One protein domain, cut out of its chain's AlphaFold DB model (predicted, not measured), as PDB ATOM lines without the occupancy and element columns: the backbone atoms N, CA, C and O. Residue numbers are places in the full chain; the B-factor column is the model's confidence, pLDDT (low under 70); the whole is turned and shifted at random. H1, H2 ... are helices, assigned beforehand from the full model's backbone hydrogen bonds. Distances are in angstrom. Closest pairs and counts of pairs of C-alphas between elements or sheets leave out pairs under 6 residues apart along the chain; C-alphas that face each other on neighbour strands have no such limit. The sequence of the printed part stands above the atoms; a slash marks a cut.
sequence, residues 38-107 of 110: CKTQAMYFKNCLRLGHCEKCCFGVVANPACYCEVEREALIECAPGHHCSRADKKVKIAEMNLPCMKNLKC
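AT A GLANCE: This is residues 38 to 107 of the 110 residues of an uncharacterized protein of Triticum turgidum subsp. durum (UniProt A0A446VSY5). With little regular structure, this is an elongated body of three helices and a long loop: H2 and H3 each pack on H1, and residues 74 to 107, with no named element, run out past Gly 82 and fold back. The printed part has 70 residues, with named helices H1, H2, H3 in that order and no named strand; the class is all helix, with 27 residues in named elements. It is compact, radius of gyration of the C-alphas 11.0 A, spanning 31 by 19 by 18 A.

IN THESE COORDINATES: H1, residues 38 to 50, begins with C-alpha 38 at (-6.374, 7.152, 25.368) and is 18.1 A long. H2, residues 54 to 58, measures 7.9 A. H3, residues 65 to 73, measures 14.2 A and ends with C-alpha 73 at (-15.876, 13.685, 28.399).

HOW THE PARTS SIT: H1 touches H2 with residues 45 to 49 alone; the closest C-alphas, of Cys 48 and Cys 57, are 5.8 A apart. H1 touches H3 at a steep tilt of 66 degrees, the same way; the closest C-alphas, of Cys 38 and Cys 67, are 4.9 A apart. H2 and H3 are apart. In H1 every O i to N i+4 pair is within hydrogen-bond range, against 3 of 5 in H3 and 0 of 1 in H2, where 2 of 2 O i to N i+3 pairs are.

THE WHOLE: The C-alphas farthest apart, of Gly 82 and Lys 106, are 33.3 A apart. The printed part has no cut. The link H1 to H2 is tight, H2 to H3 short. Residues 81 and 84 to 90 have pLDDT under 70.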
ATOM      1  N   CYS A  38      -5.882   5.833  24.944       89.62
ATOM      2  CA  CYS A  38      -6.374   7.152  25.368       89.62
ATOM      3  C   CYS A  38      -7.096   7.124  26.721       89.62
ATOM      4  O   CYS A  38      -6.965   8.063  27.499       89.62
ATOM      5  N   LYS A  39      -7.808   6.034  27.034       89.94
ATOM      6  CA  LYS A  39      -8.473   5.843  28.329       89.94
ATOM      7  C   LYS A  39      -7.482   5.841  29.501       89.94
ATOM      8  O   LYS A  39      -7.756   6.452  30.532       89.94
ATOM      9  N   THR A  40      -6.334   5.187  29.341       91.06
ATOM     10  CA  THR A  40      -5.279   5.147  30.362       91.06
ATOM     11  C   THR A  40      -4.601   6.508  30.489       91.06
ATOM     12  O   THR A  40      -4.485   7.039  31.592       91.06
ATOM     13  N   GLN A  41      -4.254   7.140  29.365       91.62
ATOM     14  CA  GLN A  41      -3.677   8.490  29.371       91.62
ATOM     15  C   GLN A  41      -4.622   9.520  30.014       91.62
ATOM     16  O   GLN A  41      -4.189  10.374  30.788       91.62
ATOM     17  N   ALA A  42      -5.930   9.409  29.761       89.81
ATOM     18  CA  ALA A  42      -6.932  10.267  30.378       89.81
ATOM     19  C   ALA A  42      -7.018  10.064  31.898       89.81
ATOM     20  O   ALA A  42      -7.124  11.035  32.651       89.81
ATOM     21  N   MET A  43      -6.892   8.817  32.365       90.38
ATOM     22  CA  MET A  43      -6.807   8.504  33.791       90.38
ATOM     23  C   MET A  43      -5.578   9.156  34.442       90.38
ATOM     24  O   MET A  43      -5.706   9.770  35.503       90.38
ATOM     25  N   TYR A  44      -4.405   9.077  33.808       91.81
ATOM     26  CA  TYR A  44      -3.189   9.733  34.301       91.81
ATOM     27  C   TYR A  44      -3.349  11.248  34.370       91.81
ATOM     28  O   TYR A  44      -3.017  11.864  35.385       91.81
ATOM     29  N   PHE A  45      -3.936  11.843  33.333       91.88
ATOM     30  CA  PHE A  45      -4.203  13.274  33.295       91.88
ATOM     31  C   PHE A  45      -5.133  13.708  34.426       91.88
ATOM     32  O   PHE A  45      -4.830  14.654  35.150       91.88
ATOM     33  N   LYS A  46      -6.221  12.972  34.663       88.75
ATOM     34  CA  LYS A  46      -7.118  13.232  35.793       88.75
ATOM     35  C   LYS A  46      -6.422  13.143  37.134       88.75
ATOM     36  O   LYS A  46      -6.653  13.996  37.983       88.75
ATOM     37  N   ASN A  47      -5.592  12.126  37.340       89.12
ATOM     38  CA  ASN A  47      -4.847  11.992  38.587       89.12
ATOM     39  C   ASN A  47      -3.902  13.181  38.786       89.12
ATOM     40  O   ASN A  47      -3.857  13.743  39.875       89.12
ATOM     41  N   CYS A  48      -3.245  13.643  37.722       90.12
ATOM     42  CA  CYS A  48      -2.453  14.866  37.763       90.12
ATOM     43  C   CYS A  48      -3.298  16.097  38.159       90.12
ATOM     44  O   CYS A  48      -2.889  16.872  39.027       90.12
ATOM     45  N   LEU A  49      -4.501  16.258  37.590       87.56
ATOM     46  CA  LEU A  49      -5.401  17.360  37.951       87.56
ATOM     47  C   LEU A  49      -5.871  17.274  39.408       87.56
ATOM     48  O   LEU A  49      -5.889  18.290  40.097       87.56
ATOM     49  N   ARG A  50      -6.204  16.070  39.892       85.62
ATOM     50  CA  ARG A  50      -6.621  15.814  41.282       85.62
ATOM     51  C   ARG A  50      -5.563  16.216  42.306       85.62
ATOM     52  O   ARG A  50      -5.917  16.693  43.379       85.62
ATOM     53  N   LEU A  51      -4.288  16.052  41.957       86.31
ATOM     54  CA  LEU A  51      -3.139  16.476  42.766       86.31
ATOM     55  C   LEU A  51      -2.885  17.996  42.709       86.31
ATOM     56  O   LEU A  51      -1.947  18.497  43.331       86.31
ATOM     57  N   GLY A  52      -3.707  18.753  41.977       84.12
ATOM     58  CA  GLY A  52      -3.613  20.210  41.891       84.12
ATOM     59  C   GLY A  52      -2.479  20.708  40.995       84.12
ATOM     60  O   GLY A  52      -2.025  21.841  41.136       84.12
ATOM     61  N   HIS A  53      -1.985  19.881  40.070       85.25
ATOM     62  CA  HIS A  53      -0.938  20.296  39.132       85.25
ATOM     63  C   HIS A  53      -1.474  21.128  37.956       85.25
ATOM     64  O   HIS A  53      -0.693  21.810  37.292       85.25
ATOM     65  N   CYS A  54      -2.795  21.130  37.736       83.75
ATOM     66  CA  CYS A  54      -3.508  22.028  36.822       83.75
ATOM     67  C   CYS A  54      -2.844  22.121  35.436       83.75
ATOM     68  O   CYS A  54      -2.730  21.119  34.732       83.75
ATOM     69  N   GLU A  55      -2.369  23.305  35.044       87.56
ATOM     70  CA  GLU A  55      -1.726  23.546  33.748       87.56
ATOM     71  C   GLU A  55      -0.486  22.673  33.520       87.56
ATOM     72  O   GLU A  55      -0.202  22.314  32.379       87.56
ATOM     73  N   LYS A  56       0.219  22.260  34.584       88.50
ATOM     74  CA  LYS A  56       1.395  21.384  34.465       88.50
ATOM     75  C   LYS A  56       1.039  20.003  33.907       88.50
ATOM     76  O   LYS A  56       1.880  19.373  33.280       88.50
ATOM     77  N   CYS A  57      -0.211  19.559  34.055       89.56
ATOM     78  CA  CYS A  57      -0.676  18.291  33.491       89.56
ATOM     79  C   CYS A  57      -0.691  18.286  31.962       89.56
ATOM     80  O   CYS A  57      -0.607  17.225  31.348       89.56
ATOM     81  N   CYS A  58      -0.749  19.461  31.331       89.94
ATOM     82  CA  CYS A  58      -0.673  19.585  29.880       89.94
ATOM     83  C   CYS A  58       0.699  19.212  29.298       89.94
ATOM     84  O   CYS A  58       0.814  19.090  28.082       89.94
ATOM     85  N   PHE A  59       1.726  19.013  30.129       88.75
ATOM     86  CA  PHE A  59       3.081  18.724  29.675       88.75
ATOM     87  C   PHE A  59       3.438  17.259  29.939       88.75
ATOM     88  O   PHE A  59       3.777  16.874  31.053       88.75
ATOM     89  N   GLY A  60       3.350  16.433  28.895       82.12
ATOM     90  CA  GLY A  60       3.894  15.071  28.886       82.12
ATOM     91  C   GLY A  60       3.019  13.978  29.508       82.12
ATOM     92  O   GLY A  60       3.352  12.808  29.362       82.12
ATOM     93  N   VAL A  61       1.894  14.312  30.153       87.25
ATOM     94  CA  VAL A  61       0.987  13.298  30.734       87.25
ATOM     95  C   VAL A  61       0.150  12.588  29.665       87.25
ATOM     96  O   VAL A  61      -0.150  11.403  29.784       87.25
ATOM     97  N   VAL A  62      -0.220  13.315  28.611       87.31
ATOM     98  CA  VAL A  62      -0.916  12.776  27.440       87.31
ATOM     99  C   VAL A  62       0.032  12.896  26.254       87.31
ATOM    100  O   VAL A  62       0.438  13.996  25.886       87.31
ATOM    101  N   ALA A  63       0.394  11.758  25.670       85.44
ATOM    102  CA  ALA A  63       1.300  11.671  24.533       85.44
ATOM    103  C   ALA A  63       0.596  12.013  23.211       85.44
ATOM    104  O   ALA A  63       1.196  12.635  22.337       85.44
ATOM    105  N   ASN A  64      -0.677  11.628  23.062       85.25
ATOM    106  CA  ASN A  64      -1.470  11.927  21.870       85.25
ATOM    107  C   ASN A  64      -2.539  12.993  22.182       85.25
ATOM    108  O   ASN A  64      -3.516  12.676  22.863       85.25
ATOM    109  N   PRO A  65      -2.428  14.221  21.638       82.75
ATOM    110  CA  PRO A  65      -3.400  15.287  21.878       82.75
ATOM    111  C   PRO A  65      -4.850  14.938  21.507       82.75
ATOM    112  O   PRO A  65      -5.780  15.501  22.081       82.75
ATOM    113  N   ALA A  66      -5.082  13.984  20.598       83.56
ATOM    114  CA  ALA A  66      -6.434  13.513  20.288       83.56
ATOM    115  C   ALA A  66      -7.125  12.848  21.498       83.56
ATOM    116  O   ALA A  66      -8.353  12.854  21.590       83.56
ATOM    117  N   CYS A  67      -6.353  12.328  22.458       88.12
ATOM    118  CA  CYS A  67      -6.876  11.707  23.673       88.12
ATOM    119  C   CYS A  67      -7.440  12.720  24.682       88.12
ATOM    120  O   CYS A  67      -8.143  12.314  25.608       88.12
ATOM    121  N   TYR A  68      -7.203  14.029  24.514       88.94
ATOM    122  CA  TYR A  68      -7.797  15.039  25.398       88.94
ATOM    123  C   TYR A  68      -9.328  15.085  25.316       88.94
ATOM    124  O   TYR A  68      -9.967  15.537  26.259       88.94
ATOM    125  N   CYS A  69      -9.931  14.553  24.251       87.25
ATOM    126  CA  CYS A  69     -11.381  14.386  24.198       87.25
ATOM    127  C   CYS A  69     -11.902  13.352  25.205       87.25
ATOM    128  O   CYS A  69     -12.986  13.537  25.746       87.25
ATOM    129  N   GLU A  70     -11.134  12.301  25.525       89.06
ATOM    130  CA  GLU A  70     -11.515  11.381  26.609       89.06
ATOM    131  C   GLU A  70     -11.459  12.065  27.971       89.06
ATOM    132  O   GLU A  70     -12.330  11.863  28.809       89.06
ATOM    133  N   VAL A  71     -10.455  12.921  28.160       85.00
ATOM    134  CA  VAL A  71     -10.308  13.747  29.361       85.00
ATOM    135  C   VAL A  71     -11.457  14.744  29.488       85.00
ATOM    136  O   VAL A  71     -11.913  15.009  30.588       85.00
ATOM    137  N   GLU A  72     -11.934  15.319  28.390       82.44
ATOM    138  CA  GLU A  72     -13.031  16.287  28.424       82.44
ATOM    139  C   GLU A  72     -14.394  15.647  28.699       82.44
ATOM    140  O   GLU A  72     -15.198  16.215  29.438       82.44
ATOM    141  N   ARG A  73     -14.645  14.453  28.145       79.69
ATOM    142  CA  ARG A  73     -15.876  13.685  28.399       79.69
ATOM    143  C   ARG A  73     -16.088  13.381  29.881       79.69
ATOM    144  O   ARG A  73     -17.205  13.102  30.315       79.69
ATOM    145  N   GLU A  74     -15.024  13.439  30.667       74.00
ATOM    146  CA  GLU A  74     -15.067  13.301  32.110       74.00
ATOM    147  C   GLU A  74     -15.621  14.580  32.759       74.00
ATOM    148  O   GLU A  74     -14.969  15.621  32.854       74.00
ATOM    149  N   ALA A  75     -16.869  14.494  33.223       70.81
ATOM    150  CA  ALA A  75     -17.647  15.667  33.604       70.81
ATOM    151  C   ALA A  75     -17.160  16.382  34.875       70.81
ATOM    152  O   ALA A  75     -17.388  17.582  34.992       70.81
ATOM    153  N   LEU A  76     -16.525  15.687  35.830       83.44
ATOM    154  CA  LEU A  76     -16.170  16.232  37.148       83.44
ATOM    155  C   LEU A  76     -14.907  15.587  37.732       83.44
ATOM    156  O   LEU A  76     -14.745  14.367  37.696       83.44
ATOM    157  N   ILE A  77     -14.065  16.403  38.371       81.94
ATOM    158  CA  ILE A  77     -12.982  15.946  39.248       81.94
ATOM    159  C   ILE A  77     -13.167  16.483  40.663       81.94
ATOM    160  O   ILE A  77     -13.558  17.630  40.868       81.94
ATOM    161  N   GLU A  78     -12.850  15.641  41.639       82.81
ATOM    162  CA  GLU A  78     -12.733  16.022  43.045       82.81
ATOM    163  C   GLU A  78     -11.251  16.208  43.366       82.81
ATOM    164  O   GLU A  78     -10.458  15.287  43.153       82.81
ATOM    165  N   CYS A  79     -10.874  17.396  43.832       76.69
ATOM    166  CA  CYS A  79      -9.504  17.690  44.237       76.69
ATOM    167  C   CYS A  79      -9.142  16.939  45.511       76.69
ATOM    168  O   CYS A  79      -9.982  16.774  46.397       76.69
ATOM    169  N   ALA A  80      -7.884  16.514  45.620       75.69
ATOM    170  CA  ALA A  80      -7.387  15.956  46.866       75.69
ATOM    171  C   ALA A  80      -7.412  17.030  47.980       75.69
ATOM    172  O   ALA A  80      -7.103  18.193  47.704       75.69
ATOM    173  N   PRO A  81      -7.745  16.670  49.234       67.25
ATOM    174  CA  PRO A  81      -7.680  17.596  50.362       67.25
ATOM    175  C   PRO A  81      -6.303  18.269  50.461       67.25
ATOM    176  O   PRO A  81      -5.280  17.600  50.344       67.25
ATOM    177  N   GLY A  82      -6.269  19.591  50.653       70.62
ATOM    178  CA  GLY A  82      -5.022  20.373  50.678       70.62
ATOM    179  C   GLY A  82      -4.457  20.744  49.298       70.62
ATOM    180  O   GLY A  82      -3.499  21.513  49.223       70.62
ATOM    181  N   HIS A  83      -5.067  20.269  48.209       70.31
ATOM    182  CA  HIS A  83      -4.709  20.613  46.833       70.31
ATOM    183  C   HIS A  83      -5.811  21.440  46.165       70.31
ATOM    184  O   HIS A  83      -7.000  21.276  46.428       70.31
ATOM    185  N   HIS A  84      -5.418  22.330  45.257       68.12
ATOM    186  CA  HIS A  84      -6.330  23.177  44.495       68.12
ATOM    187  C   HIS A  84      -6.290  22.781  43.018       68.12
ATOM    188  O   HIS A  84      -5.270  22.971  42.365       68.12
ATOM    189  N   CYS A  85      -7.394  22.268  42.466       65.75
ATOM    190  CA  CYS A  85      -7.524  22.119  41.006       65.75
ATOM    191  C   CYS A  85      -7.986  23.432  40.347       65.75
ATOM    192  O   CYS A  85      -7.694  23.696  39.187       65.75
ATOM    193  N   SER A  86      -8.711  24.265  41.096       62.47
ATOM    194  CA  SER A  86      -8.931  25.701  40.886       62.47
ATOM    195  C   SER A  86      -9.478  26.279  42.206       62.47
ATOM    196  O   SER A  86      -9.777  25.508  43.115       62.47
ATOM    197  N   ARG A  87      -9.541  27.608  42.370       54.66
ATOM    198  CA  ARG A  87      -9.886  28.275  43.646       54.66
ATOM    199  C   ARG A  87     -11.149  27.669  44.319       54.66
ATOM    200  O   ARG A  87     -12.246  27.848  43.801       54.66
ATOM    201  N   ALA A  88     -10.953  27.082  45.512       45.31
ATOM    202  CA  ALA A  88     -11.914  26.521  46.490       45.31
ATOM    203  C   ALA A  88     -12.246  25.009  46.400       45.31
ATOM    204  O   ALA A  88     -12.185  24.414  45.331       45.31
ATOM    205  N   ASP A  89     -12.611  24.426  47.559       59.56
ATOM    206  CA  ASP A  89     -12.865  23.007  47.932       59.56
ATOM    207  C   ASP A  89     -13.901  22.216  47.100       59.56
ATOM    208  O   ASP A  89     -14.666  21.402  47.618       59.56
ATOM    209  N   LYS A  90     -14.019  22.464  45.800       64.25
ATOM    210  CA  LYS A  90     -15.182  22.042  45.031       64.25
ATOM    211  C   LYS A  90     -14.783  21.282  43.789       64.25
ATOM    212  O   LYS A  90     -13.969  21.714  42.981       64.25
ATOM    213  N   LYS A  91     -15.463  20.148  43.662       74.50
ATOM    214  CA  LYS A  91     -15.798  19.476  42.415       74.50
ATOM    215  C   LYS A  91     -15.759  20.459  41.242       74.50
ATOM    216  O   LYS A  91     -16.589  21.365  41.196       74.50
ATOM    217  N   VAL A  92     -14.814  20.289  40.324       79.25
ATOM    218  CA  VAL A  92     -14.679  21.167  39.156       79.25
ATOM    219  C   VAL A  92     -14.912  20.353  37.895       79.25
ATOM    220  O   VAL A  92     -14.486  19.197  37.810       79.25
ATOM    221  N   LYS A  93     -15.600  20.936  36.913       83.62
ATOM    222  CA  LYS A  93     -15.708  20.301  35.601       83.62
ATOM    223  C   LYS A  93     -14.427  20.539  34.831       83.62
ATOM    224  O   LYS A  93     -13.967  21.674  34.751       83.62
ATOM    225  N   ILE A  94     -13.884  19.497  34.209       82.62
ATOM    226  CA  ILE A  94     -12.645  19.626  33.435       82.62
ATOM    227  C   ILE A  94     -12.829  20.614  32.273       82.62
ATOM    228  O   ILE A  94     -11.940  21.413  32.000       82.62
ATOM    229  N   ALA A  95     -14.011  20.642  31.651       80.00
ATOM    230  CA  ALA A  95     -14.347  21.613  30.608       80.00
ATOM    231  C   ALA A  95     -14.273  23.084  31.074       80.00
ATOM    232  O   ALA A  95     -13.995  23.965  30.261       80.00
ATOM    233  N   GLU A  96     -14.496  23.343  32.367       79.56
ATOM    234  CA  GLU A  96     -14.429  24.674  32.987       79.56
ATOM    235  C   GLU A  96     -13.006  25.016  33.471       79.56
ATOM    236  O   GLU A  96     -12.690  26.180  33.725       79.56
ATOM    237  N   MET A  97     -12.110  24.023  33.558       77.44
ATOM    238  CA  MET A  97     -10.692  24.259  33.803       77.44
ATOM    239  C   MET A  97     -10.095  24.846  32.524       77.44
ATOM    240  O   MET A  97     -10.021  24.176  31.496       77.44
ATOM    241  N   ASN A  98      -9.677  26.111  32.567       81.75
ATOM    242  CA  ASN A  98      -9.084  26.833  31.433       81.75
ATOM    243  C   ASN A  98      -7.665  26.320  31.085       81.75
ATOM    244  O   ASN A  98      -6.698  27.078  31.051       81.75
ATOM    245  N   LEU A  99      -7.526  25.011  30.866       86.62
ATOM    246  CA  LEU A  99      -6.266  24.320  30.626       86.62
ATOM    247  C   LEU A  99      -5.784  24.577  29.193       86.62
ATOM    248  O   LEU A  99      -6.563  24.414  28.248       86.62
ATOM    249  N   PRO A 100      -4.500  24.919  28.988       88.81
ATOM    250  CA  PRO A 100      -3.979  25.292  27.676       88.81
ATOM    251  C   PRO A 100      -4.092  24.169  26.637       88.81
ATOM    252  O   PRO A 100      -4.483  24.435  25.504       88.81
ATOM    253  N   CYS A 101      -3.834  22.919  27.027       88.88
ATOM    254  CA  CYS A 101      -3.921  21.752  26.143       88.88
ATOM    255  C   CYS A 101      -5.352  21.359  25.750       88.88
ATOM    256  O   CYS A 101      -5.537  20.564  24.834       88.88
ATOM    257  N   MET A 102      -6.363  21.915  26.419       86.25
ATOM    258  CA  MET A 102      -7.772  21.651  26.123       86.25
ATOM    259  C   MET A 102      -8.451  22.818  25.400       86.25
ATOM    260  O   MET A 102      -9.675  22.817  25.219       86.25
ATOM    261  N   LYS A 103      -7.686  23.840  25.003       83.75
ATOM    262  CA  LYS A 103      -8.193  24.931  24.171       83.75
ATOM    263  C   LYS A 103      -8.427  24.396  22.760       83.75
ATOM    264  O   LYS A 103      -7.554  23.749  22.191       83.75
ATOM    265  N   ASN A 104      -9.597  24.686  22.197       79.06
ATOM    266  CA  ASN A 104      -9.953  24.353  20.811       79.06
ATOM    267  C   ASN A 104     -10.005  22.844  20.485       79.06
ATOM    268  O   ASN A 104      -9.794  22.454  19.334       79.06
ATOM    269  N   LEU A 105     -10.276  21.978  21.469       80.25
ATOM    270  CA  LEU A 105     -10.524  20.562  21.182       80.25
ATOM    271  C   LEU A 105     -11.757  20.420  20.286       80.25
ATOM    272  O   LEU A 105     -12.803  20.996  20.569       80.25
ATOM    273  N   LYS A 106     -11.657  19.618  19.222       72.50
ATOM    274  CA  LYS A 106     -12.754  19.442  18.251       72.50
ATOM    275  C   LYS A 106     -14.031  18.872  18.880       72.50
ATOM    276  O   LYS A 106     -15.121  19.175  18.416       72.50
ATOM    277  N   CYS A 107     -13.895  18.087  19.945       77.12
ATOM    278  CA  CYS A 107     -15.015  17.533  20.706       77.12
ATOM    279  C   CYS A 107     -15.787  18.566  21.549       77.12
ATOM    280  O   CYS A 107     -16.904  18.259  21.945       77.12
TER     281      CYS A 107